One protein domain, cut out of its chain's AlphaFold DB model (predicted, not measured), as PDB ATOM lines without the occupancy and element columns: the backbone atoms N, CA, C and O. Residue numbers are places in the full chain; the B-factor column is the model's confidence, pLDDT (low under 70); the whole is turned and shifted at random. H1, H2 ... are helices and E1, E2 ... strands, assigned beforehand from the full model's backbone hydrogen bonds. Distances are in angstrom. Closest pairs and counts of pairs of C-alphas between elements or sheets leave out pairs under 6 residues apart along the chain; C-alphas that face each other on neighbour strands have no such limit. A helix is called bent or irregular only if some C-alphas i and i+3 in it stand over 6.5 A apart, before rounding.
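AT A GLANCE: This is residues 16 to 107 and 116 to 216 of the 365 residues of an uncharacterized protein of Candidatus Peregrinibacteria bacterium GW2011_GWA2_44_7 (UniProt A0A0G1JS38). A strongly twisted sheet of seven strands makes the middle of three layers, with H1, H2 and H7 on one face and H3 and H4 on the other. H5 sits off at the sheet's margin, and beyond it residues 169 to 175 stick out. The printed part has 193 residues with seven named helices and seven named strands, in the order H1 E1 H2 E2 H3 E3 E4 E5 H4 E6 H5 H6 H7 E7. The sheet is mixed, its order E2 E1 E3 E5 E4 E6 E7, and the class is mixed, helices and strands. The whole is compact, with a radius of gyration of the C-alphas of 15.6 A and spans of 45 by 39 by 33 A.

HOW THE PARTS SIT: Start at H1, residues 16 to 28, which is on the sheet through its residues 16 to 22. E1, residues 39 to 43, H2, residues 47 to 59, and E2, residues 67 to 71, form a strand-helix-strand unit, two parallel neighbour strands with a helix between, its crossover right-handed; look for N 41 and O 68, 2.8 A apart. H2 has a height over the sheet of 9.8 A. H3, residues 77 to 89, on the opposite face, has a height of 8.7 A and runs along E1, at 15 degrees on the local plane. E3, residues 99 to 102, is parallel to E1, with N 42 and O 101 at 2.9 A; E2, H3 and E3 are a split unit, E1 lying between its strands, with a right-handed crossover. E4, residues 122 to 127, and E5, residues 132 to 136, are an antiparallel hairpin, with N 125 and O 133 at 2.8 A; E5 is parallel to E3, with N 100 and O 132 at 2.8 A. H4, residues 139 to 146, touches H3 at a shallow tilt of 28 degrees, closest at the C-alphas of Ala 81 and Tyr 140, 4.8 A. E6, residues 152 to 158, is antiparallel to E4, with N 124 and O 156 at 2.9 A; E5, H4 and E6 are a second split unit, right-handed, with E4 between. H5, residues 160 to 168, only grazes the sheet with residues 160 to 163, and H6, residues 176 to 179, touches no helix. H7, residues 186 to 200, is the hub, touching 3 other helices; it lies over E5, and its height over the sheet is 7.9 A. It touches H2, closest at the C-alphas of Ile 57 and Gly 192, 4.9 A; H5, closest at Lys 160 and Ser 190, C-alphas 7.1 A apart; and, only just, with 3 pairs of C-alphas within 8 A, H1. Of these four helix pairs that touch, 1 is at a shallow tilt, a mostly crossed packing. E7, residues 208 to 211, is antiparallel to E6, with N 157 and O 209 at 2.8 A. Every O i to N i+4 pair is within hydrogen-bond range in H1, H2, H3 and H5, against 8 of 11 in H7 and 0 of 4 in H4, where 4 of 5 O i to N i+3 pairs are; H6 is too short for an i+4 pair.

IN THESE COORDINATES: Find C-alpha 16 at (124.859, 170.518, 187.328), where H1 begins its 17.6 A. H2 measures 18.3 A, H3 17.8 A and E6 17.1 A. H7 runs 20.2 A from C-alpha 186 at (108.008, 160.718, 204.019). H4 is irregular, C-alphas 141 and 144 being 7.2 A apart, and H7 only just, C-alphas 189 and 192 being 6.7 A apart. E7 ends at C-alpha 211, (111.992, 174.123, 191.401).

THE WHOLE: The C-alphas farthest apart are those of Phe 146 and Glu 173, 47.9 A. Residues 108 to 115 are not printed, and C-alphas 107 and 116 are 7.2 A apart across the cut, on the link from E3 to E4. Of the links printed whole, none is long. Mean pLDDT of the printed part is 73.0; 61 residues are under 70, among them 16 to 37 and 169 to 189.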
ATOM      1  N   SER A  16     124.138 171.736 187.714       47.91
ATOM      2  CA  SER A  16     124.859 170.518 187.328       47.91
ATOM      3  C   SER A  16     126.360 170.594 187.641       47.91
ATOM      4  O   SER A  16     126.947 169.622 188.103       47.91
ATOM      5  N   THR A  17     126.984 171.764 187.489       53.50
ATOM      6  CA  THR A  17     128.416 171.986 187.747       53.50
ATOM      7  C   THR A  17     128.730 172.051 189.245       53.50
ATOM      8  O   THR A  17     129.780 171.575 189.684       53.50
ATOM      9  N   ILE A  18     127.839 172.637 190.054       52.69
ATOM     10  CA  ILE A  18     127.977 172.674 191.524       52.69
ATOM     11  C   ILE A  18     127.714 171.286 192.101       52.69
ATOM     12  O   ILE A  18     128.481 170.814 192.939       52.69
ATOM     13  N   TYR A  19     126.687 170.608 191.593       54.88
ATOM     14  CA  TYR A  19     126.385 169.221 191.907       54.88
ATOM     15  C   TYR A  19     127.575 168.305 191.580       54.88
ATOM     16  O   TYR A  19     128.089 167.635 192.473       54.88
ATOM     17  N   GLU A  20     128.118 168.357 190.359       54.31
ATOM     18  CA  GLU A  20     129.295 167.569 189.984       54.31
ATOM     19  C   GLU A  20     130.515 167.876 190.857       54.31
ATOM     20  O   GLU A  20     131.213 166.949 191.255       54.31
ATOM     21  N   LYS A  21     130.791 169.140 191.207       54.38
ATOM     22  CA  LYS A  21     131.912 169.481 192.107       54.38
ATOM     23  C   LYS A  21     131.718 168.926 193.518       54.38
ATOM     24  O   LYS A  21     132.668 168.411 194.106       54.38
ATOM     25  N   THR A  22     130.495 168.997 194.031       53.47
ATOM     26  CA  THR A  22     130.111 168.488 195.353       53.47
ATOM     27  C   THR A  22     130.256 166.970 195.421       53.47
ATOM     28  O   THR A  22     130.899 166.419 196.313       53.47
ATOM     29  N   ILE A  23     129.707 166.286 194.421       52.25
ATOM     30  CA  ILE A  23     129.629 164.829 194.329       52.25
ATOM     31  C   ILE A  23     130.990 164.236 193.969       52.25
ATOM     32  O   ILE A  23     131.438 163.286 194.610       52.25
ATOM     33  N   ARG A  24     131.734 164.831 193.023       47.84
ATOM     34  CA  ARG A  24     133.125 164.428 192.739       47.84
ATOM     35  C   ARG A  24     134.013 164.564 193.982       47.84
ATOM     36  O   ARG A  24     134.910 163.742 194.160       47.84
ATOM     37  N   GLY A  25     133.724 165.506 194.886       47.66
ATOM     38  CA  GLY A  25     134.363 165.615 196.206       47.66
ATOM     39  C   GLY A  25     134.150 164.394 197.116       47.66
ATOM     40  O   GLY A  25     135.076 163.996 197.831       47.66
ATOM     41  N   PHE A  26     132.991 163.727 197.042       47.06
ATOM     42  CA  PHE A  26     132.777 162.422 197.687       47.06
ATOM     43  C   PHE A  26     133.586 161.304 197.022       47.06
ATOM     44  O   PHE A  26     134.041 160.388 197.704       47.06
ATOM     45  N   HIS A  27     133.764 161.362 195.699       44.06
ATOM     46  CA  HIS A  27     134.459 160.324 194.934       44.06
ATOM     47  C   HIS A  27     135.995 160.436 194.980       44.06
ATOM     48  O   HIS A  27     136.673 159.426 194.793       44.06
ATOM     49  N   HIS A  28     136.562 161.624 195.222       41.72
ATOM     50  CA  HIS A  28     138.017 161.862 195.202       41.72
ATOM     51  C   HIS A  28     138.701 161.824 196.580       41.72
ATOM     52  O   HIS A  28     139.919 161.683 196.642       41.72
ATOM     53  N   ASN A  29     137.959 161.835 197.690       40.72
ATOM     54  CA  ASN A  29     138.512 161.679 199.047       40.72
ATOM     55  C   ASN A  29     138.783 160.203 199.423       40.72
ATOM     56  O   ASN A  29     138.427 159.742 200.508       40.72
ATOM     57  N   ARG A  30     139.404 159.436 198.514       43.81
ATOM     58  CA  ARG A  30     139.836 158.052 198.784       43.81
ATOM     59  C   ARG A  30     141.124 157.973 199.608       43.81
ATOM     60  O   ARG A  30     141.351 156.944 200.237       43.81
ATOM     61  N   GLU A  31     141.919 159.041 199.683       39.16
ATOM     62  CA  GLU A  31     143.214 159.018 200.370       39.16
ATOM     63  C   GLU A  31     143.471 160.328 201.140       39.16
ATOM     64  O   GLU A  31     143.653 161.389 200.555       39.16
ATOM     65  N   GLY A  32     143.488 160.256 202.478       38.59
ATOM     66  CA  GLY A  32     144.236 161.206 203.317       38.59
ATOM     67  C   GLY A  32     143.488 162.310 204.080       38.59
ATOM     68  O   GLY A  32     144.097 162.894 204.972       38.59
ATOM     69  N   SER A  33     142.205 162.600 203.830       41.19
ATOM     70  CA  SER A  33     141.475 163.621 204.610       41.19
ATOM     71  C   SER A  33     140.737 163.021 205.821       41.19
ATOM     72  O   SER A  33     140.030 162.016 205.726       41.19
ATOM     73  N   SER A  34     140.911 163.632 206.999       43.81
ATOM     74  CA  SER A  34     140.278 163.216 208.264       43.81
ATOM     75  C   SER A  34     138.794 163.603 208.370       43.81
ATOM     76  O   SER A  34     138.092 163.118 209.257       43.81
ATOM     77  N   LEU A  35     138.306 164.450 207.458       51.62
ATOM     78  CA  LEU A  35     136.940 164.966 207.421       51.62
ATOM     79  C   LEU A  35     136.204 164.379 206.217       51.62
ATOM     80  O   LEU A  35     136.425 164.783 205.078       51.62
ATOM     81  N   ARG A  36     135.333 163.401 206.476       59.75
ATOM     82  CA  ARG A  36     134.498 162.775 205.447       59.75
ATOM     83  C   ARG A  36     133.127 163.452 205.432       59.75
ATOM     84  O   ARG A  36     132.518 163.519 206.503       59.75
ATOM     85  N   PRO A  37     132.628 163.922 204.274       60.66
ATOM     86  CA  PRO A  37     131.250 164.385 204.180       60.66
ATOM     87  C   PRO A  37     130.294 163.265 204.619       60.66
ATOM     88  O   PRO A  37     130.513 162.082 204.336       60.66
ATOM     89  N   GLY A  38     129.291 163.642 205.406       77.75
ATOM     90  CA  GLY A  38     128.391 162.719 206.090       77.75
ATOM     91  C   GLY A  38     126.927 163.052 205.845       77.75
ATOM     92  O   GLY A  38     126.597 164.050 205.204       77.75
ATOM     93  N   VAL A  39     126.056 162.197 206.379       83.50
ATOM     94  CA  VAL A  39     124.617 162.443 206.417       83.50
ATOM     95  C   VAL A  39     124.243 162.954 207.799       83.50
ATOM     96  O   VAL A  39     124.539 162.315 208.814       83.50
ATOM     97  N   VAL A  40     123.565 164.092 207.835       85.56
ATOM     98  CA  VAL A  40     122.990 164.658 209.056       85.56
ATOM     99  C   VAL A  40     121.489 164.448 209.009       85.56
ATOM    100  O   VAL A  40     120.833 164.952 208.107       85.56
ATOM    101  N   LEU A  41     120.941 163.694 209.956       85.38
ATOM    102  CA  LEU A  41     119.501 163.557 210.130       85.38
ATOM    103  C   LEU A  41     119.041 164.588 211.156       85.38
ATOM    104  O   LEU A  41     119.475 164.532 212.306       85.38
ATOM    105  N   VAL A  42     118.161 165.498 210.748       83.69
ATOM    106  CA  VAL A  42     117.442 166.408 211.648       83.69
ATOM    107  C   VAL A  42     115.974 166.020 211.609       83.69
ATOM    108  O   VAL A  42     115.321 166.119 210.570       83.69
ATOM    109  N   ASN A  43     115.445 165.523 212.717       82.06
ATOM    110  CA  ASN A  43     114.093 164.980 212.743       82.06
ATOM    111  C   ASN A  43     113.385 165.255 214.061       82.06
ATOM    112  O   ASN A  43     113.997 165.552 215.083       82.06
ATOM    113  N   ASP A  44     112.070 165.143 214.016       73.88
ATOM    114  CA  ASP A  44     111.162 165.393 215.125       73.88
ATOM    115  C   ASP A  44     110.513 164.091 215.638       73.88
ATOM    116  O   ASP A  44     109.502 164.100 216.343       73.88
ATOM    117  N   ILE A  45     111.127 162.954 215.290       72.06
ATOM    118  CA  ILE A  45     110.672 161.601 215.608       72.06
ATOM    119  C   ILE A  45     111.511 160.935 216.692       72.06
ATOM    120  O   ILE A  45     112.633 161.323 217.006       72.06
ATOM    121  N   THR A  46     110.962 159.863 217.258       65.75
ATOM    122  CA  THR A  46     111.667 159.047 218.245       65.75
ATOM    123  C   THR A  46     112.898 158.363 217.643       65.75
ATOM    124  O   THR A  46     112.972 158.076 216.443       65.75
ATOM    125  N   SER A  47     113.861 158.029 218.505       62.56
ATOM    126  CA  SER A  47     115.137 157.404 218.127       62.56
ATOM    127  C   SER A  47     114.990 156.122 217.294       62.56
ATOM    128  O   SER A  47     115.846 155.837 216.458       62.56
ATOM    129  N   SER A  48     113.896 155.371 217.460       64.06
ATOM    130  CA  SER A  48     113.625 154.154 216.683       64.06
ATOM    131  C   SER A  48     113.217 154.442 215.233       64.06
ATOM    132  O   SER A  48     113.633 153.721 214.326       64.06
ATOM    133  N   ALA A  49     112.446 155.502 214.983       65.19
ATOM    134  CA  ALA A  49     112.064 155.903 213.633       65.19
ATOM    135  C   ALA A  49     113.239 156.555 212.887       65.19
ATOM    136  O   ALA A  49     113.461 156.246 211.715       65.19
ATOM    137  N   ALA A  50     114.057 157.348 213.587       68.25
ATOM    138  CA  ALA A  50     115.292 157.898 213.032       68.25
ATOM    139  C   ALA A  50     116.307 156.795 212.674       68.25
ATOM    140  O   ALA A  50     116.961 156.858 211.632       68.25
ATOM    141  N   GLY A  51     116.381 155.729 213.483       67.94
ATOM    142  CA  GLY A  51     117.176 154.538 213.174       67.94
ATOM    143  C   GLY A  51     116.745 153.854 211.873       67.94
ATOM    144  O   GLY A  51     117.593 153.527 211.046       67.94
ATOM    145  N   ARG A  52     115.433 153.713 211.636       71.69
ATOM    146  CA  ARG A  52     114.911 153.172 210.368       71.69
ATOM    147  C   ARG A  52     115.247 154.060 209.171       71.69
ATOM    148  O   ARG A  52     115.491 153.542 208.088       71.69
ATOM    149  N   GLN A  53     115.280 155.381 209.351       71.88
ATOM    150  CA  GLN A  53     115.660 156.299 208.280       71.88
ATOM    151  C   GLN A  53     117.142 156.163 207.940       71.88
ATOM    152  O   GLN A  53     117.490 156.041 206.769       71.88
ATOM    153  N   GLY A  54     118.003 156.089 208.956       72.75
ATOM    154  CA  GLY A  54     119.414 155.771 208.747       72.75
ATOM    155  C   GLY A  54     119.603 154.428 208.036       72.75
ATOM    156  O   GLY A  54     120.403 154.335 207.109       72.75
ATOM    157  N   GLN A  55     118.811 153.418 208.404       75.12
ATOM    158  CA  GLN A  55     118.821 152.110 207.752       75.12
ATOM    159  C   GLN A  55     118.363 152.183 206.288       75.12
ATOM    160  O   GLN A  55     119.000 151.574 205.439       75.12
ATOM    161  N   SER A  56     117.314 152.947 205.970       73.94
ATOM    162  CA  SER A  56     116.864 153.155 204.585       73.94
ATOM    163  C   SER A  56     117.980 153.743 203.717       73.94
ATOM    164  O   SER A  56     118.241 153.235 202.629       73.94
ATOM    165  N   ILE A  57     118.704 154.746 204.223       78.12
ATOM    166  CA  ILE A  57     119.839 155.327 203.495       78.12
ATOM    167  C   ILE A  57     120.944 154.282 203.308       78.12
ATOM    168  O   ILE A  57     121.474 154.151 202.211       78.12
ATOM    169  N   GLN A  58     121.276 153.519 204.353       76.88
ATOM    170  CA  GLN A  58     122.314 152.485 204.284       76.88
ATOM    171  C   GLN A  58     121.977 151.358 203.304       76.88
ATOM    172  O   GLN A  58     122.868 150.889 202.612       76.88
ATOM    173  N   VAL A  59     120.712 150.934 203.225       73.75
ATOM    174  CA  VAL A  59     120.273 149.864 202.311       73.75
ATOM    175  C   VAL A  59     120.447 150.264 200.847       73.75
ATOM    176  O   VAL A  59     120.761 149.416 200.020       73.75
ATOM    177  N   HIS A  60     120.263 151.544 200.527       70.50
ATOM    178  CA  HIS A  60     120.360 152.053 199.158       70.50
ATOM    179  C   HIS A  60     121.726 152.669 198.825       70.50
ATOM    180  O   HIS A  60     121.916 153.174 197.719       70.50
ATOM    181  N   CYS A  61     122.675 152.679 199.765       72.62
ATOM    182  CA  CYS A  61     123.979 153.301 199.579       72.62
ATOM    183  C   CYS A  61     125.082 152.240 199.562       72.62
ATOM    184  O   CYS A  61     125.331 151.571 200.561       72.62
ATOM    185  N   ASP A  62     125.818 152.153 198.456       68.81
ATOM    186  CA  ASP A  62     126.828 151.104 198.239       68.81
ATOM    187  C   ASP A  62     128.149 151.350 198.998       68.81
ATOM    188  O   ASP A  62     129.182 150.737 198.716       68.81
ATOM    189  N   ARG A  63     128.166 152.297 199.943       66.50
ATOM    190  CA  ARG A  63     129.375 152.731 200.655       66.50
ATOM    191  C   ARG A  63     129.108 152.960 202.145       66.50
ATOM    192  O   ARG A  63     128.009 153.364 202.524       66.50
ATOM    193  N   PRO A  64     130.126 152.793 203.010       68.88
ATOM    194  CA  PRO A  64     130.000 153.148 204.414       68.88
ATOM    195  C   PRO A  64     129.818 154.662 204.561       68.88
ATOM    196  O   PRO A  64     130.663 155.451 204.134       68.88
ATOM    197  N   ILE A  65     128.724 155.057 205.206       75.19
ATOM    198  CA  ILE A  65     128.384 156.452 205.484       75.19
ATOM    199  C   ILE A  65     128.334 156.713 206.984       75.19
ATOM    200  O   ILE A  65     127.875 155.884 207.771       75.19
ATOM    201  N   ARG A  66     128.791 157.900 207.389       79.06
ATOM    202  CA  ARG A  66     128.592 158.395 208.750       79.06
ATOM    203  C   ARG A  66     127.237 159.086 208.813       79.06
ATOM    204  O   ARG A  66     127.029 160.075 208.116       79.06
ATOM    205  N   ILE A  67     126.359 158.581 209.673       82.25
ATOM    206  CA  ILE A  67     125.053 159.181 209.947       82.25
ATOM    207  C   ILE A  67     125.100 159.791 211.346       82.25
ATOM    208  O   ILE A  67     125.400 159.095 212.314       82.25
ATOM    209  N   SER A  68     124.836 161.091 211.446       85.00
ATOM    210  CA  SER A  68     124.679 161.796 212.725       85.00
ATOM    211  C   SER A  68     123.215 162.177 212.891       85.00
ATOM    212  O   SER A  68     122.625 162.700 211.952       85.00
ATOM    213  N   ASN A  69     122.624 161.889 214.048       85.12
ATOM    214  CA  ASN A  69     121.197 162.081 214.285       85.12
ATOM    215  C   ASN A  69     120.953 163.163 215.342       85.12
ATOM    216  O   ASN A  69     121.512 163.078 216.436       85.12
ATOM    217  N   PHE A  70     120.098 164.129 215.019       85.12
ATOM    218  CA  PHE A  70     119.722 165.248 215.871       85.12
ATOM    219  C   PHE A  70     118.201 165.346 215.955       85.12
ATOM    220  O   PHE A  70     117.503 165.372 214.940       85.12
ATOM    221  N   SER A  71     117.695 165.411 217.183       83.69
ATOM    222  CA  SER A  71     116.270 165.557 217.465       83.69
ATOM    223  C   SER A  71     115.890 167.024 217.635       83.69
ATOM    224  O   SER A  71     116.603 167.773 218.306       83.69
ATOM    225  N   CYS A  72     114.727 167.409 217.130       82.75
ATOM    226  CA  CYS A  72     114.090 168.690 217.414       82.75
ATOM    227  C   CYS A  72     112.706 168.493 218.048       82.75
ATOM    228  O   CYS A  72     112.203 167.373 218.163       82.75
ATOM    229  N   THR A  73     112.079 169.590 218.471       82.38
ATOM    230  CA  THR A  73     110.705 169.565 218.983       82.38
ATOM    231  C   THR A  73     109.737 169.102 217.876       82.38
ATOM    232  O   THR A  73     109.796 169.672 216.780       82.38
ATOM    233  N   PRO A  74     108.838 168.130 218.152       79.88
ATOM    234  CA  PRO A  74     107.767 167.690 217.251       79.88
ATOM    235  C   PRO A  74     107.076 168.845 216.533       79.88
ATOM    236  O   PRO A  74     106.614 169.782 217.187       79.88
ATOM    237  N   TYR A  75     107.010 168.778 215.199       77.94
ATOM    238  CA  TYR A  75     106.274 169.720 214.350       77.94
ATOM    239  C   TYR A  75     106.736 171.193 214.422       77.94
ATOM    240  O   TYR A  75     106.081 172.087 213.885       77.94
ATOM    241  N   SER A  76     107.871 171.484 215.066       82.25
ATOM    242  CA  SER A  76     108.376 172.851 215.222       82.25
ATOM    243  C   SER A  76     109.384 173.192 214.128       82.25
ATOM    244  O   SER A  76     110.564 172.851 214.217       82.25
ATOM    245  N   LEU A  77     108.937 173.950 213.121       84.56
ATOM    246  CA  LEU A  77     109.810 174.463 212.054       84.56
ATOM    247  C   LEU A  77     110.961 175.325 212.598       84.56
ATOM    248  O   LEU A  77     112.039 175.351 212.014       84.56
ATOM    249  N   ILE A  78     110.747 176.015 213.722       85.19
ATOM    250  CA  ILE A  78     111.762 176.858 214.371       85.19
ATOM    251  C   ILE A  78     112.797 175.988 215.082       85.19
ATOM    252  O   ILE A  78     113.991 176.240 214.959       85.19
ATOM    253  N   SER A  79     112.363 174.923 215.763       84.06
ATOM    254  CA  SER A  79     113.287 173.953 216.356       84.06
ATOM    255  C   SER A  79     114.107 173.234 215.280       84.06
ATOM    256  O   SER A  79     115.315 173.067 215.442       84.06
ATOM    257  N   ALA A  80     113.482 172.882 214.151       87.12
ATOM    258  CA  ALA A  80     114.168 172.318 212.990       87.12
ATOM    259  C   ALA A  80     115.213 173.285 212.422       87.12
ATOM    260  O   ALA A  80     116.361 172.900 212.222       87.12
ATOM    261  N   ALA A  81     114.827 174.550 212.217       87.06
ATOM    262  CA  ALA A  81     115.718 175.604 211.751       87.06
ATOM    263  C   ALA A  81     116.909 175.802 212.689       87.06
ATOM    264  O   ALA A  81     118.033 175.899 212.219       87.06
ATOM    265  N   TYR A  82     116.678 175.802 214.001       85.06
ATOM    266  CA  TYR A  82     117.732 175.919 215.002       85.06
ATOM    267  C   TYR A  82     118.706 174.733 214.970       85.06
ATOM    268  O   TYR A  82     119.917 174.929 214.914       85.06
ATOM    269  N   GLN A  83     118.207 173.495 214.938       86.38
ATOM    270  CA  GLN A  83     119.079 172.314 214.854       86.38
ATOM    271  C   GLN A  83     119.867 172.274 213.542       86.38
ATOM    272  O   GLN A  83     121.062 171.963 213.520       86.38
ATOM    273  N   LEU A  84     119.215 172.632 212.438       87.69
ATOM    274  CA  LEU A  84     119.864 172.758 211.144       87.69
ATOM    275  C   LEU A  84     120.927 173.866 211.169       87.69
ATOM    276  O   LEU A  84     122.018 173.672 210.654       87.69
ATOM    277  N   ASN A  85     120.650 174.988 211.829       83.81
ATOM    278  CA  ASN A  85     121.588 176.089 212.001       83.81
ATOM    279  C   ASN A  85     122.858 175.658 212.752       83.81
ATOM    280  O   ASN A  85     123.963 175.855 212.251       83.81
ATOM    281  N   LEU A  86     122.703 175.002 213.908       81.81
ATOM    282  CA  LEU A  86     123.828 174.491 214.700       81.81
ATOM    283  C   LEU A  86     124.698 173.516 213.900       81.81
ATOM    284  O   LEU A  86     125.925 173.598 213.911       81.81
ATOM    285  N   THR A  87     124.056 172.584 213.197       85.56
ATOM    286  CA  THR A  87     124.762 171.550 212.434       85.56
ATOM    287  C   THR A  87     125.393 172.103 211.154       85.56
ATOM    288  O   THR A  87     126.485 171.682 210.781       85.56
ATOM    289  N   LEU A  88     124.773 173.087 210.498       83.06
ATOM    290  CA  LEU A  88     125.371 173.782 209.358       83.06
ATOM    291  C   LEU A  88     126.547 174.670 209.770       83.06
ATOM    292  O   LEU A  88     127.497 174.765 208.993       83.06
ATOM    293  N   GLY A  89     126.504 175.287 210.952       77.25
ATOM    294  CA  GLY A  89     127.571 176.143 211.474       77.25
ATOM    295  C   GLY A  89     128.824 175.379 211.923       77.25
ATOM    296  O   GLY A  89     129.929 175.922 211.869       77.25
ATOM    297  N   ASP A  90     128.706 174.101 212.305       79.38
ATOM    298  CA  ASP A  90     129.866 173.271 212.657       79.38
ATOM    299  C   ASP A  90     130.576 172.705 211.416       79.38
ATOM    300  O   ASP A  90     130.560 171.505 211.129       79.38
ATOM    301  N   LEU A  91     131.258 173.588 210.680       71.31
ATOM    302  CA  LEU A  91     132.046 173.237 209.489       71.31
ATOM    303  C   LEU A  91     133.148 172.205 209.774       71.31
ATOM    304  O   LEU A  91     133.603 171.519 208.857       71.31
ATOM    305  N   ARG A  92     133.599 172.098 211.034       70.31
ATOM    306  CA  ARG A  92     134.608 171.113 211.441       70.31
ATOM    307  C   ARG A  92     134.005 169.720 211.504       70.31
ATOM    308  O   ARG A  92     134.683 168.763 211.152       70.31
ATOM    309  N   GLN A  93     132.760 169.595 211.954       74.44
ATOM    310  CA  GLN A  93     132.069 168.311 212.006       74.44
ATOM    311  C   GLN A  93     131.423 167.943 210.662       74.44
ATOM    312  O   GLN A  93     131.430 166.766 210.290       74.44
ATOM    313  N   PHE A  94     130.903 168.934 209.934       80.12
ATOM    314  CA  PHE A  94     130.131 168.759 208.705       80.12
ATOM    315  C   PHE A  94     130.693 169.634 207.573       80.12
ATOM    316  O   PHE A  94     130.205 170.747 207.330       80.12
ATOM    317  N   PRO A  95     131.733 169.151 206.864       72.62
ATOM    318  CA  PRO A  95     132.372 169.910 205.796       72.62
ATOM    319  C   PRO A  95     131.430 170.106 204.601       72.62
ATOM    320  O   PRO A  95     130.403 169.429 204.470       72.62
ATOM    321  N   SER A  96     131.801 171.028 203.712       71.88
ATOM    322  CA  SER A  96     131.128 171.244 202.429       71.88
ATOM    323  C   SER A  96     130.915 169.933 201.670       71.88
ATOM    324  O   SER A  96     131.771 169.044 201.661       71.88
ATOM    325  N   GLY A  97     129.733 169.815 201.071       70.75
ATOM    326  CA  GLY A  97     129.251 168.587 200.449       70.75
ATOM    327  C   GLY A  97     128.580 167.597 201.394       70.75
ATOM    328  O   GLY A  97     128.106 166.574 200.931       70.75
ATOM    329  N   SER A  98     128.452 167.878 202.691       83.06
ATOM    330  CA  SER A  98     127.567 167.076 203.549       83.06
ATOM    331  C   SER A  98     126.101 167.184 203.097       83.06
ATOM    332  O   SER A  98     125.672 168.223 202.587       83.06
ATOM    333  N   ILE A  99     125.333 166.107 203.299       89.06
ATOM    334  CA  ILE A  99     123.902 166.060 202.970       89.06
ATOM    335  C   ILE A  99     123.095 166.086 204.269       89.06
ATOM    336  O   ILE A  99     123.259 165.229 205.138       89.06
ATOM    337  N   PHE A 100     122.199 167.057 204.388       90.88
ATOM    338  CA  PHE A 100     121.315 167.229 205.534       90.88
ATOM    339  C   PHE A 100     119.932 166.710 205.167       90.88
ATOM    340  O   PHE A 100     119.249 167.279 204.324       90.88
ATOM    341  N   CYS A 101     119.516 165.619 205.790       89.56
ATOM    342  CA  CYS A 101     118.180 165.075 205.642       89.56
ATOM    343  C   CYS A 101     117.301 165.593 206.782       89.56
ATOM    344  O   CYS A 101     117.491 165.207 207.937       89.56
ATOM    345  N   VAL A 102     116.331 166.447 206.465       87.81
ATOM    346  CA  VAL A 102     115.413 167.043 207.439       87.81
ATOM    347  C   VAL A 102     114.017 166.467 207.233       87.81
ATOM    348  O   VAL A 102     113.532 166.433 206.108       87.81
ATOM    349  N   THR A 103     113.365 165.987 208.294       81.56
ATOM    350  CA  THR A 103     112.046 165.321 208.181       81.56
ATOM    351  C   THR A 103     110.954 165.962 209.022       81.56
ATOM    352  O   THR A 103     109.962 165.309 209.326       81.56
ATOM    353  N   VAL A 104     111.153 167.210 209.433       79.25
ATOM    354  CA  VAL A 104     110.207 167.929 210.285       79.25
ATOM    355  C   VAL A 104     109.109 168.502 209.408       79.25
ATOM    356  O   VAL A 104     109.377 169.409 208.613       79.25
ATOM    357  N   ASP A 105     107.906 167.960 209.560       73.75
ATOM    358  CA  ASP A 105     106.740 168.297 208.748       73.75
ATOM    359  C   ASP A 105     105.476 168.367 209.641       73.75
ATOM    360  O   ASP A 105     104.925 167.336 210.045       73.75
ATOM    361  N   PRO A 106     105.007 169.581 209.993       66.19
ATOM    362  CA  PRO A 106     103.809 169.797 210.802       66.19
ATOM    363  C   PRO A 106     102.498 169.419 210.096       66.19
ATOM    364  O   PRO A 106     101.447 169.375 210.741       66.19
ATOM    365  N   HIS A 107     102.522 169.144 208.792       61.78
ATOM    366  CA  HIS A 107     101.339 168.867 207.980       61.78
ATOM    367  C   HIS A 107     101.057 167.369 207.806       61.78
ATOM    368  O   HIS A 107      99.998 166.998 207.291       61.78
ATOM    369  N   LEU A 116      98.897 161.606 204.639       42.44
ATOM    370  CA  LEU A 116      99.621 162.865 204.484       42.44
ATOM    371  C   LEU A 116      98.847 163.823 203.569       42.44
ATOM    372  O   LEU A 116      98.376 163.425 202.500       42.44
ATOM    373  N   ASN A 117      98.743 165.095 203.953       39.56
ATOM    374  CA  ASN A 117      98.135 166.114 203.104       39.56
ATOM    375  C   ASN A 117      99.091 166.406 201.928       39.56
ATOM    376  O   ASN A 117     100.126 167.043 202.086       39.56
ATOM    377  N   THR A 118      98.751 165.914 200.737       45.72
ATOM    378  CA  THR A 118      99.582 165.836 199.515       45.72
ATOM    379  C   THR A 118      99.956 167.175 198.861       45.72
ATOM    380  O   THR A 118     100.377 167.198 197.705       45.72
ATOM    381  N   LYS A 119      99.771 168.303 199.551       51.59
ATOM    382  CA  LYS A 119      99.983 169.639 198.976       51.59
ATOM    383  C   LYS A 119     101.387 170.191 199.182       51.59
ATOM    384  O   LYS A 119     101.766 171.101 198.448       51.59
ATOM    385  N   GLU A 120     102.138 169.682 200.151       60.84
ATOM    386  CA  GLU A 120     103.479 170.197 200.409       60.84
ATOM    387  C   GLU A 120     104.523 169.519 199.531       60.84
ATOM    388  O   GLU A 120     104.598 168.296 199.405       60.84
ATOM    389  N   LYS A 121     105.313 170.364 198.869       70.81
ATOM    390  CA  LYS A 121     106.349 169.935 197.939       70.81
ATOM    391  C   LYS A 121     107.523 169.358 198.718       70.81
ATOM    392  O   LYS A 121     107.905 169.870 199.766       70.81
ATOM    393  N   ARG A 122     108.134 168.308 198.183       80.69
ATOM    394  CA  ARG A 122     109.344 167.685 198.734       80.69
ATOM    395  C   ARG A 122     110.549 168.272 198.028       80.69
ATOM    396  O   ARG A 122     110.569 168.249 196.806       80.69
ATOM    397  N   SER A 123     111.531 168.780 198.760       83.56
ATOM    398  CA  SER A 123     112.618 169.569 198.186       83.56
ATOM    399  C   SER A 123     113.999 168.931 198.333       83.56
ATOM    400  O   SER A 123     114.326 168.312 199.346       83.56
ATOM    401  N   ILE A 124     114.817 169.135 197.307       87.12
ATOM    402  CA  ILE A 124     116.274 169.052 197.353       87.12
ATOM    403  C   ILE A 124     116.759 170.469 197.107       87.12
ATOM    404  O   ILE A 124     116.429 171.051 196.077       87.12
ATOM    405  N   VAL A 125     117.530 171.032 198.023       87.88
ATOM    406  CA  VAL A 125     118.080 172.378 197.872       87.88
ATOM    407  C   VAL A 125     119.599 172.322 197.964       87.88
ATOM    408  O   VAL A 125     120.152 171.573 198.770       87.88
ATOM    409  N   ILE A 126     120.276 173.072 197.098       87.06
ATOM    410  CA  ILE A 126     121.732 173.042 196.941       87.06
ATOM    411  C   ILE A 126     122.290 174.443 197.159       87.06
ATOM    412  O   ILE A 126     121.844 175.406 196.531       87.06
ATOM    413  N   TYR A 127     123.290 174.533 198.027       87.00
ATOM    414  CA  TYR A 127     124.008 175.755 198.368       87.00
ATOM    415  C   TYR A 127     125.254 175.960 197.510       87.00
ATOM    416  O   TYR A 127     125.804 175.017 196.940       87.00
ATOM    417  N   LYS A 128     125.729 177.208 197.439       82.44
ATOM    418  CA  LYS A 128     126.934 177.574 196.677       82.44
ATOM    419  C   LYS A 128     128.184 176.798 197.108       82.44
ATOM    420  O   LYS A 128     129.021 176.498 196.258       82.44
ATOM    421  N   ASP A 129     128.320 176.474 198.395       79.75
ATOM    422  CA  ASP A 129     129.433 175.663 198.909       79.75
ATOM    423  C   ASP A 129     129.293 174.157 198.615       79.75
ATOM    424  O   ASP A 129     130.180 173.380 198.959       79.75
ATOM    425  N   GLY A 130     128.192 173.737 197.989       81.25
ATOM    426  CA  GLY A 130     127.896 172.341 197.695       81.25
ATOM    427  C   GLY A 130     127.144 171.609 198.802       81.25
ATOM    428  O   GLY A 130     126.833 170.436 198.657       81.25
ATOM    429  N   THR A 131     126.811 172.253 199.919       86.88
ATOM    430  CA  THR A 131     125.915 171.644 200.909       86.88
ATOM    431  C   THR A 131     124.547 171.356 200.289       86.88
ATOM    432  O   THR A 131     123.981 172.203 199.594       86.88
ATOM    433  N   ILE A 132     124.004 170.165 200.555       90.44
ATOM    434  CA  ILE A 132     122.683 169.748 200.067       90.44
ATOM    435  C   ILE A 132     121.759 169.540 201.261       90.44
ATOM    436  O   ILE A 132     122.137 168.880 202.229       90.44
ATOM    437  N   ILE A 133     120.534 170.051 201.179       91.62
ATOM    438  CA  ILE A 133     119.468 169.748 202.137       91.62
ATOM    439  C   ILE A 133     118.346 169.018 201.402       91.62
ATOM    440  O   ILE A 133     117.881 169.463 200.355       91.62
ATOM    441  N   VAL A 134     117.921 167.887 201.953       90.94
ATOM    442  CA  VAL A 134     116.805 167.069 201.477       90.94
ATOM    443  C   VAL A 134     115.734 167.074 202.555       90.94
ATOM    444  O   VAL A 134     115.989 166.641 203.678       90.94
ATOM    445  N   GLY A 135     114.535 167.539 202.231       88.94
ATOM    446  CA  GLY A 135     113.433 167.578 203.185       88.94
ATOM    447  C   GLY A 135     112.174 168.232 202.623       88.94
ATOM    448  O   GLY A 135     112.135 168.591 201.442       88.94
ATOM    449  N   PRO A 136     111.129 168.396 203.441       84.94
ATOM    450  CA  PRO A 136     109.951 169.180 203.083       84.94
ATOM    451  C   PRO A 136     110.338 170.585 202.599       84.94
ATOM    452  O   PRO A 136     111.297 171.176 203.101       84.94
ATOM    453  N   ASN A 137     109.600 171.127 201.628       84.12
ATOM    454  CA  ASN A 137     109.793 172.490 201.133       84.12
ATOM    455  C   ASN A 137     109.274 173.508 202.157       84.12
ATOM    456  O   ASN A 137     108.211 174.111 202.000       84.12
ATOM    457  N   HIS A 138     110.033 173.669 203.235       85.69
ATOM    458  CA  HIS A 138     109.733 174.582 204.320       85.69
ATOM    459  C   HIS A 138     110.751 175.713 204.410       85.69
ATOM    460  O   HIS A 138     111.913 175.536 204.053       85.69
ATOM    461  N   PRO A 139     110.373 176.860 204.998       83.69
ATOM    462  CA  PRO A 139     111.264 178.012 205.082       83.69
ATOM    463  C   PRO A 139     112.589 177.779 205.826       83.69
ATOM    464  O   PRO A 139     113.550 178.518 205.612       83.69
ATOM    465  N   TYR A 140     112.676 176.753 206.686       83.88
ATOM    466  CA  TYR A 140     113.919 176.414 207.387       83.88
ATOM    467  C   TYR A 140     115.033 175.944 206.445       83.88
ATOM    468  O   TYR A 140     116.201 176.014 206.812       83.88
ATOM    469  N   VAL A 141     114.719 175.497 205.222       84.81
ATOM    470  CA  VAL A 141     115.748 175.018 204.285       84.81
ATOM    471  C   VAL A 141     116.663 176.137 203.799       84.81
ATOM    472  O   VAL A 141     117.683 175.826 203.200       84.81
ATOM    473  N   ARG A 142     116.329 177.409 204.069       83.56
ATOM    474  CA  ARG A 142     117.132 178.607 203.757       83.56
ATOM    475  C   ARG A 142     118.081 179.048 204.872       83.56
ATOM    476  O   ARG A 142     118.836 179.996 204.691       83.56
ATOM    477  N   VAL A 143     118.079 178.364 206.015       80.69
ATOM    478  CA  VAL A 143     118.940 178.700 207.163       80.69
ATOM    479  C   VAL A 143     120.432 178.708 206.797       80.69
ATOM    480  O   VAL A 143     121.190 179.511 207.333       80.69
ATOM    481  N   GLY A 144     120.861 177.877 205.841       72.62
ATOM    482  CA  GLY A 144     122.260 177.817 205.409       72.62
ATOM    483  C   GLY A 144     122.789 179.111 204.791       72.62
ATOM    484  O   GLY A 144     123.994 179.355 204.859       72.62
ATOM    485  N   GLU A 145     121.914 179.979 204.271       77.75
ATOM    486  CA  GLU A 145     122.311 181.267 203.684       77.75
ATOM    487  C   GLU A 145     122.975 182.179 204.728       77.75
ATOM    488  O   GLU A 145     123.838 182.987 204.392       77.75
ATOM    489  N   PHE A 146     122.628 181.986 206.004       70.81
ATOM    490  CA  PHE A 146     123.121 182.760 207.143       70.81
ATOM    491  C   PHE A 146     124.323 182.107 207.847       70.81
ATOM    492  O   PHE A 146     124.953 182.736 208.689       70.81
ATOM    493  N   GLN A 147     124.686 180.873 207.474       69.75
ATOM    494  CA  GLN A 147     125.755 180.077 208.101       69.75
ATOM    495  C   GLN A 147     127.023 179.976 207.241       69.75
ATOM    496  O   GLN A 147     127.765 178.997 207.301       69.75
ATOM    497  N   GLY A 148     127.264 180.961 206.372       67.75
ATOM    498  CA  GLY A 148     128.461 180.989 205.525       67.75
ATOM    499  C   GLY A 148     128.497 179.920 204.423       67.75
ATOM    500  O   GLY A 148     129.512 179.791 203.743       67.75
ATOM    501  N   ARG A 149     127.391 179.191 204.190       74.38
ATOM    502  CA  ARG A 149     127.245 178.223 203.080       74.38
ATOM    503  C   ARG A 149     127.047 178.907 201.719       74.38
ATOM    504  O   ARG A 149     127.146 178.277 200.666       74.38
ATOM    505  N   GLY A 150     126.814 180.220 201.742       79.50
ATOM    506  CA  GLY A 150     126.522 181.038 200.571       79.50
ATOM    507  C   GLY A 150     125.041 180.996 200.183       79.50
ATOM    508  O   GLY A 150     124.239 180.390 200.887       79.50
ATOM    509  N   PRO A 151     124.659 181.660 199.080       84.38
ATOM    510  CA  PRO A 151     123.274 181.689 198.629       84.38
ATOM    511  C   PRO A 151     122.801 180.304 198.181       84.38
ATOM    512  O   PRO A 151     123.604 179.463 197.752       84.38
ATOM    513  N   LEU A 152     121.485 180.099 198.227       86.12
ATOM    514  CA  LEU A 152     120.862 178.949 197.596       86.12
ATOM    515  C   LEU A 152     120.952 179.076 196.064       86.12
ATOM    516  O   LEU A 152     120.528 180.078 195.494       86.12
ATOM    517  N   VAL A 153     121.519 178.068 195.395       88.25
ATOM    518  CA  VAL A 153     121.825 178.117 193.949       88.25
ATOM    519  C   VAL A 153     120.916 177.231 193.105       88.25
ATOM    520  O   VAL A 153     120.751 177.486 191.914       88.25
ATOM    521  N   ALA A 154     120.318 176.198 193.699       88.44
ATOM    522  CA  ALA A 154     119.381 175.323 193.010       88.44
ATOM    523  C   ALA A 154     118.369 174.717 193.978       88.44
ATOM    524  O   ALA A 154     118.676 174.470 195.145       88.44
ATOM    525  N   ALA A 155     117.177 174.439 193.462       90.19
ATOM    526  CA  ALA A 155     116.162 173.679 194.162       90.19
ATOM    527  C   ALA A 155     115.461 172.723 193.194       90.19
ATOM    528  O   ALA A 155     115.316 173.009 192.005       90.19
ATOM    529  N   PHE A 156     115.023 171.588 193.719       90.81
ATOM    530  CA  PHE A 156     114.300 170.572 192.973       90.81
ATOM    531  C   PHE A 156     113.152 170.014 193.802       90.81
ATOM    532  O   PHE A 156     113.281 169.845 195.011       90.81
ATOM    533  N   GLU A 157     112.049 169.692 193.141       90.12
ATOM    534  CA  GLU A 157     110.905 168.996 193.709       90.12
ATOM    535  C   GLU A 157     111.029 167.490 193.439       90.12
ATOM    536  O   GLU A 157     111.058 167.071 192.280       90.12
ATOM    537  N   ILE A 158     111.116 166.674 194.493       87.50
ATOM    538  CA  ILE A 158     111.282 165.215 194.384       87.50
ATOM    539  C   ILE A 158     110.072 164.614 193.664       87.50
ATOM    540  O   ILE A 158     108.938 164.703 194.141       87.50
ATOM    541  N   ASP A 159     110.329 163.938 192.545       86.19
ATOM    542  CA  ASP A 159     109.311 163.240 191.773       86.19
ATOM    543  C   ASP A 159     109.293 161.774 192.190       86.19
ATOM    544  O   ASP A 159     110.148 160.975 191.805       86.19
ATOM    545  N   LYS A 160     108.283 161.409 192.980       77.75
ATOM    546  CA  LYS A 160     108.166 160.054 193.521       77.75
ATOM    547  C   LYS A 160     108.146 158.980 192.429       77.75
ATOM    548  O   LYS A 160     108.725 157.921 192.624       77.75
ATOM    549  N   LYS A 161     107.516 159.234 191.276       81.69
ATOM    550  CA  LYS A 161     107.440 158.225 190.207       81.69
ATOM    551  C   LYS A 161     108.807 157.980 189.588       81.69
ATOM    552  O   LYS A 161     109.156 156.830 189.335       81.69
ATOM    553  N   LYS A 162     109.581 159.046 189.361       85.81
ATOM    554  CA  LYS A 162     110.957 158.921 188.868       85.81
ATOM    555  C   LYS A 162     111.855 158.240 189.903       85.81
ATOM    556  O   LYS A 162     112.604 157.335 189.547       85.81
ATOM    557  N   LEU A 163     111.726 158.623 191.175       83.44
ATOM    558  CA  LEU A 163     112.457 158.021 192.293       83.44
ATOM    559  C   LEU A 163     112.194 156.509 192.392       83.44
ATOM    560  O   LEU A 163     113.137 155.719 192.383       83.44
ATOM    561  N   ASP A 164     110.922 156.100 192.409       80.19
ATOM    562  CA  ASP A 164     110.523 154.690 192.470       80.19
ATOM    563  C   ASP A 164     111.005 153.914 191.233       80.19
ATOM    564  O   ASP A 164     111.462 152.777 191.347       80.19
ATOM    565  N   HIS A 165     110.949 154.522 190.044       81.62
ATOM    566  CA  HIS A 165     111.467 153.898 188.830       81.62
ATOM    567  C   HIS A 165     112.974 153.634 188.932       81.62
ATOM    568  O   HIS A 165     113.415 152.537 188.611       81.62
ATOM    569  N   LEU A 166     113.782 154.586 189.403       80.62
ATOM    570  CA  LEU A 166     115.228 154.370 189.535       80.62
ATOM    571  C   LEU A 166     115.576 153.301 190.577       80.62
ATOM    572  O   LEU A 166     116.481 152.505 190.350       80.62
ATOM    573  N   LEU A 167     114.848 153.254 191.693       74.75
ATOM    574  CA  LEU A 167     115.139 152.327 192.789       74.75
ATOM    575  C   LEU A 167     114.634 150.902 192.534       74.75
ATOM    576  O   LEU A 167     115.222 149.952 193.044       74.75
ATOM    577  N   TYR A 168     113.550 150.741 191.767       72.19
ATOM    578  CA  TYR A 168     112.829 149.467 191.648       72.19
ATOM    579  C   TYR A 168     112.621 148.986 190.204       72.19
ATOM    580  O   TYR A 168     111.791 148.103 189.982       72.19
ATOM    581  N   SER A 169     113.317 149.556 189.216       59.44
ATOM    582  CA  SER A 169     113.254 149.097 187.813       59.44
ATOM    583  C   SER A 169     114.117 147.865 187.519       59.44
ATOM    584  O   SER A 169     114.008 147.317 186.427       59.44
ATOM    585  N   GLN A 170     114.945 147.400 188.465       48.19
ATOM    586  CA  GLN A 170     115.902 146.304 188.228       48.19
ATOM    587  C   GLN A 170     115.518 144.928 188.802       48.19
ATOM    588  O   GLN A 170     116.277 143.980 188.628       48.19
ATOM    589  N   SER A 171     114.347 144.753 189.418       44.44
ATOM    590  CA  SER A 171     113.913 143.429 189.891       44.44
ATOM    591  C   SER A 171     112.394 143.267 189.815       44.44
ATOM    592  O   SER A 171     111.648 143.760 190.658       44.44
ATOM    593  N   GLU A 172     111.911 142.536 188.806       47.78
ATOM    594  CA  GLU A 172     110.513 142.078 188.782       47.78
ATOM    595  C   GLU A 172     110.243 140.982 189.834       47.78
ATOM    596  O   GLU A 172     109.090 140.771 190.204       47.78
ATOM    597  N   GLU A 173     111.282 140.336 190.380       49.72
ATOM    598  CA  GLU A 173     111.128 139.177 191.276       49.72
ATOM    599  C   GLU A 173     111.487 139.422 192.750       49.72
ATOM    600  O   GLU A 173     111.052 138.662 193.614       49.72
ATOM    601  N   GLU A 174     112.185 140.505 193.100       44.38
ATOM    602  CA  GLU A 174     112.576 140.761 194.490       44.38
ATOM    603  C   GLU A 174     112.217 142.185 194.921       44.38
ATOM    604  O   GLU A 174     112.733 143.163 194.389       44.38
ATOM    605  N   GLN A 175     111.369 142.251 195.955       46.28
ATOM    606  CA  GLN A 175     110.997 143.383 196.828       46.28
ATOM    607  C   GLN A 175     109.558 143.952 196.744       46.28
ATOM    608  O   GLN A 175     109.356 145.168 196.733       46.28
ATOM    609  N   PRO A 176     108.510 143.110 196.869       43.62
ATOM    610  CA  PRO A 176     107.153 143.585 197.176       43.62
ATOM    611  C   PRO A 176     107.010 144.207 198.585       43.62
ATOM    612  O   PRO A 176     106.023 144.886 198.860       43.62
ATOM    613  N   ILE A 177     107.986 144.010 199.483       43.81
ATOM    614  CA  ILE A 177     107.909 144.451 200.890       43.81
ATOM    615  C   ILE A 177     108.159 145.962 201.048       43.81
ATOM    616  O   ILE A 177     107.563 146.566 201.935       43.81
ATOM    617  N   LEU A 178     108.978 146.590 200.191       44.69
ATOM    618  CA  LEU A 178     109.216 148.045 200.234       44.69
ATOM    619  C   LEU A 178     108.174 148.843 199.438       44.69
ATOM    620  O   LEU A 178     107.755 149.905 199.894       44.69
ATOM    621  N   ARG A 179     107.681 148.309 198.308       46.66
ATOM    622  CA  ARG A 179     106.645 148.968 197.483       46.66
ATOM    623  C   ARG A 179     105.320 149.198 198.225       46.66
ATOM    624  O   ARG A 179     104.622 150.157 197.916       46.66
ATOM    625  N   ASN A 180     104.995 148.350 199.205       45.41
ATOM    626  CA  ASN A 180     103.711 148.358 199.917       45.41
ATOM    627  C   ASN A 180     103.795 148.822 201.384       45.41
ATOM    628  O   ASN A 180     102.834 148.623 202.131       45.41
ATOM    629  N   GLN A 181     104.905 149.424 201.840       46.56
ATOM    630  CA  GLN A 181     104.931 149.948 203.209       46.56
ATOM    631  C   GLN A 181     104.006 151.168 203.342       46.56
ATOM    632  O   GLN A 181     104.059 152.077 202.506       46.56
ATOM    633  N   PRO A 182     103.148 151.202 204.381       44.00
ATOM    634  CA  PRO A 182     102.189 152.276 204.565       44.00
ATOM    635  C   PRO A 182     102.907 153.627 204.659       44.00
ATOM    636  O   PRO A 182     103.893 153.787 205.380       44.00
ATOM    637  N   HIS A 183     102.383 154.586 203.896       50.19
ATOM    638  CA  HIS A 183     102.917 155.917 203.585       50.19
ATOM    639  C   HIS A 183     102.960 156.895 204.770       50.19
ATOM    640  O   HIS A 183     102.791 158.095 204.594       50.19
ATOM    641  N   VAL A 184     103.163 156.403 205.986       49.38
ATOM    642  CA  VAL A 184     103.018 157.200 207.210       49.38
ATOM    643  C   VAL A 184     104.251 158.084 207.457       49.38
ATOM    644  O   VAL A 184     104.219 158.947 208.326       49.38
ATOM    645  N   PHE A 185     105.345 157.905 206.700       58.53
ATOM    646  CA  PHE A 185     106.591 158.631 206.945       58.53
ATOM    647  C   PHE A 185     107.385 158.972 205.670       58.53
ATOM    648  O   PHE A 185     108.147 158.151 205.152       58.53
ATOM    649  N   ASP A 186     107.268 160.214 205.191       60.50
ATOM    650  CA  ASP A 186     108.008 160.718 204.019       60.50
ATOM    651  C   ASP A 186     109.534 160.693 204.207       60.50
ATOM    652  O   ASP A 186     110.277 160.489 203.242       60.50
ATOM    653  N   GLY A 187     110.003 160.779 205.459       59.09
ATOM    654  CA  GLY A 187     111.408 160.574 205.811       59.09
ATOM    655  C   GLY A 187     111.964 159.212 205.401       59.09
ATOM    656  O   GLY A 187     113.114 159.125 204.976       59.09
ATOM    657  N   LEU A 188     111.139 158.163 205.473       62.06
ATOM    658  CA  LEU A 188     111.513 156.791 205.123       62.06
ATOM    659  C   LEU A 188     111.270 156.491 203.645       62.06
ATOM    660  O   LEU A 188     112.072 155.803 203.026       62.06
ATOM    661  N   ALA A 189     110.170 156.997 203.086       67.06
ATOM    662  CA  ALA A 189     109.750 156.643 201.734       67.06
ATOM    663  C   ALA A 189     110.406 157.494 200.636       67.06
ATOM    664  O   ALA A 189     110.595 157.002 199.530       67.06
ATOM    665  N   SER A 190     110.732 158.760 200.919       74.56
ATOM    666  CA  SER A 190     111.207 159.703 199.895       74.56
ATOM    667  C   SER A 190     112.577 160.285 200.228       74.56
ATOM    668  O   SER A 190     113.470 160.259 199.382       74.56
ATOM    669  N   PHE A 191     112.781 160.793 201.450       84.31
ATOM    670  CA  PHE A 191     114.019 161.511 201.772       84.31
ATOM    671  C   PHE A 191     115.220 160.578 201.931       84.31
ATOM    672  O   PHE A 191     116.255 160.837 201.325       84.31
ATOM    673  N   GLY A 192     115.082 159.467 202.661       82.38
ATOM    674  CA  GLY A 192     116.147 158.465 202.785       82.38
ATOM    675  C   GLY A 192     116.666 157.956 201.428       82.38
ATOM    676  O   GLY A 192     117.857 158.105 201.143       82.38
ATOM    677  N   PRO A 193     115.794 157.437 200.545       83.31
ATOM    678  CA  PRO A 193     116.215 156.976 199.224       83.31
ATOM    679  C   PRO A 193     116.784 158.089 198.332       83.31
ATOM    680  O   PRO A 193     117.773 157.871 197.638       83.31
ATOM    681  N   THR A 194     116.231 159.305 198.406       87.50
ATOM    682  CA  THR A 194     116.789 160.477 197.709       87.50
ATOM    683  C   THR A 194     118.224 160.760 198.150       87.50
ATOM    684  O   THR A 194     119.108 160.930 197.314       87.50
ATOM    685  N   VAL A 195     118.485 160.768 199.461       88.00
ATOM    686  CA  VAL A 195     119.838 160.951 200.005       88.00
ATOM    687  C   VAL A 195     120.776 159.853 199.509       88.00
ATOM    688  O   VAL A 195     121.907 160.151 199.139       88.00
ATOM    689  N   ALA A 196     120.321 158.601 199.451       83.69
ATOM    690  CA  ALA A 196     121.134 157.494 198.959       83.69
ATOM    691  C   ALA A 196     121.504 157.635 197.469       83.69
ATOM    692  O   ALA A 196     122.671 157.455 197.119       83.69
ATOM    693  N   LEU A 197     120.559 158.029 196.607       84.81
ATOM    694  CA  LEU A 197     120.837 158.297 195.189       84.81
ATOM    695  C   LEU A 197     121.833 159.446 195.008       84.81
ATOM    696  O   LEU A 197     122.796 159.311 194.253       84.81
ATOM    697  N   LEU A 198     121.655 160.543 195.751       86.06
ATOM    698  CA  LEU A 198     122.606 161.657 195.751       86.06
ATOM    699  C   LEU A 198     123.996 161.188 196.184       86.06
ATOM    700  O   LEU A 198     124.981 161.489 195.522       86.06
ATOM    701  N   LEU A 199     124.090 160.392 197.252       81.19
ATOM    702  CA  LEU A 199     125.367 159.829 197.680       81.19
ATOM    703  C   LEU A 199     125.992 158.988 196.573       81.19
ATOM    704  O   LEU A 199     127.184 159.146 196.331       81.19
ATOM    705  N   ASN A 200     125.213 158.158 195.876       78.75
ATOM    706  CA  ASN A 200     125.661 157.318 194.761       78.75
ATOM    707  C   ASN A 200     126.022 158.095 193.481       78.75
ATOM    708  O   ASN A 200     126.585 157.499 192.566       78.75
ATOM    709  N   GLY A 201     125.793 159.409 193.448       79.62
ATOM    710  CA  GLY A 201     126.209 160.294 192.363       79.62
ATOM    711  C   GLY A 201     125.168 160.516 191.268       79.62
ATOM    712  O   GLY A 201     125.517 161.039 190.212       79.62
ATOM    713  N   PHE A 202     123.906 160.148 191.512       84.31
ATOM    714  CA  PHE A 202     122.792 160.405 190.591       84.31
ATOM    715  C   PHE A 202     122.401 161.878 190.589       84.31
ATOM    716  O   PHE A 202     122.116 162.439 191.654       84.31
ATOM    717  N   ASN A 203     122.330 162.503 189.416       85.19
ATOM    718  CA  ASN A 203     121.928 163.900 189.288       85.19
ATOM    719  C   ASN A 203     120.477 164.077 189.785       85.19
ATOM    720  O   ASN A 203     119.609 163.303 189.378       85.19
ATOM    721  N   PRO A 204     120.181 165.081 190.641       87.62
ATOM    722  CA  PRO A 204     118.827 165.396 191.076       87.62
ATOM    723  C   PRO A 204     117.803 165.377 189.939       87.62
ATOM    724  O   PRO A 204     116.714 164.836 190.117       87.62
ATOM    725  N   GLU A 205     118.142 165.902 188.760       87.75
ATOM    726  CA  GLU A 205     117.251 165.978 187.591       87.75
ATOM    727  C   GLU A 205     116.701 164.612 187.136       87.75
ATOM    728  O   GLU A 205     115.624 164.542 186.537       87.75
ATOM    729  N   GLU A 206     117.396 163.518 187.460       86.88
ATOM    730  CA  GLU A 206     116.987 162.153 187.119       86.88
ATOM    731  C   GLU A 206     115.768 161.684 187.930       86.88
ATOM    732  O   GLU A 206     114.965 160.894 187.434       86.88
ATOM    733  N   PHE A 207     115.585 162.191 189.155       86.94
ATOM    734  CA  PHE A 207     114.507 161.783 190.073       86.94
ATOM    735  C   PHE A 207     113.720 162.949 190.680       86.94
ATOM    736  O   PHE A 207     112.947 162.786 191.627       86.94
ATOM    737  N   SER A 208     113.886 164.143 190.127       89.06
ATOM    738  CA  SER A 208     113.190 165.345 190.568       89.06
ATOM    739  C   SER A 208     112.869 166.258 189.384       89.06
ATOM    740  O   SER A 208     113.196 165.965 188.231       89.06
ATOM    741  N   ASN A 209     112.147 167.336 189.655       89.19
ATOM    742  CA  ASN A 209     111.843 168.390 188.696       89.19
ATOM    743  C   ASN A 209     112.434 169.701 189.218       89.19
ATOM    744  O   ASN A 209     112.365 169.962 190.415       89.19
ATOM    745  N   ALA A 210     113.010 170.531 188.347       87.88
ATOM    746  CA  ALA A 210     113.556 171.819 188.766       87.88
ATOM    747  C   ALA A 210     112.482 172.670 189.466       87.88
ATOM    748  O   ALA A 210     111.343 172.760 189.003       87.88
ATOM    749  N   TYR A 211     112.861 173.294 190.579       84.94
ATOM    750  CA  TYR A 211     111.992 174.123 191.401       84.94
ATOM    751  C   TYR A 211     112.603 175.526 191.547       84.94
ATOM    752  O   TYR A 211     113.793 175.636 191.855       84.94
ATOM    753  N   PRO A 212     111.853 176.618 191.314       86.94
ATOM    754  CA  PRO A 212     112.429 177.954 191.402       86.94
ATOM    755  C   PRO A 212     112.859 178.292 192.835       86.94
ATOM    756  O   PRO A 212     112.046 178.301 193.755       86.94
ATOM    757  N   VAL A 213     114.133 178.658 193.016       86.00
ATOM    758  CA  VAL A 213     114.686 179.101 194.313       86.00
ATOM    759  C   VAL A 213     113.876 180.259 194.911       86.00
ATOM    760  O   VAL A 213     113.664 180.310 196.121       86.00
ATOM    761  N   SER A 214     113.357 181.155 194.066       84.00
ATOM    762  CA  SER A 214     112.526 182.293 194.474       84.00
ATOM    763  C   SER A 214     111.193 181.905 195.121       84.00
ATOM    764  O   SER A 214     110.607 182.728 195.820       84.00
ATOM    765  N   GLU A 215     110.696 180.686 194.894       85.25
ATOM    766  CA  GLU A 215     109.467 180.203 195.531       85.25
ATOM    767  C   GLU A 215     109.707 179.654 196.947       85.25
ATOM    768  O   GLU A 215     108.755 179.487 197.712       85.25
ATOM    769  N   ILE A 216     110.966 179.428 197.343       82.88
ATOM    770  CA  ILE A 216     111.311 179.030 198.710       82.88
ATOM    771  C   ILE A 216     111.320 180.281 199.590       82.88
ATOM    772  O   ILE A 216     112.272 181.074 199.616       82.88
TER     773      ILE A 216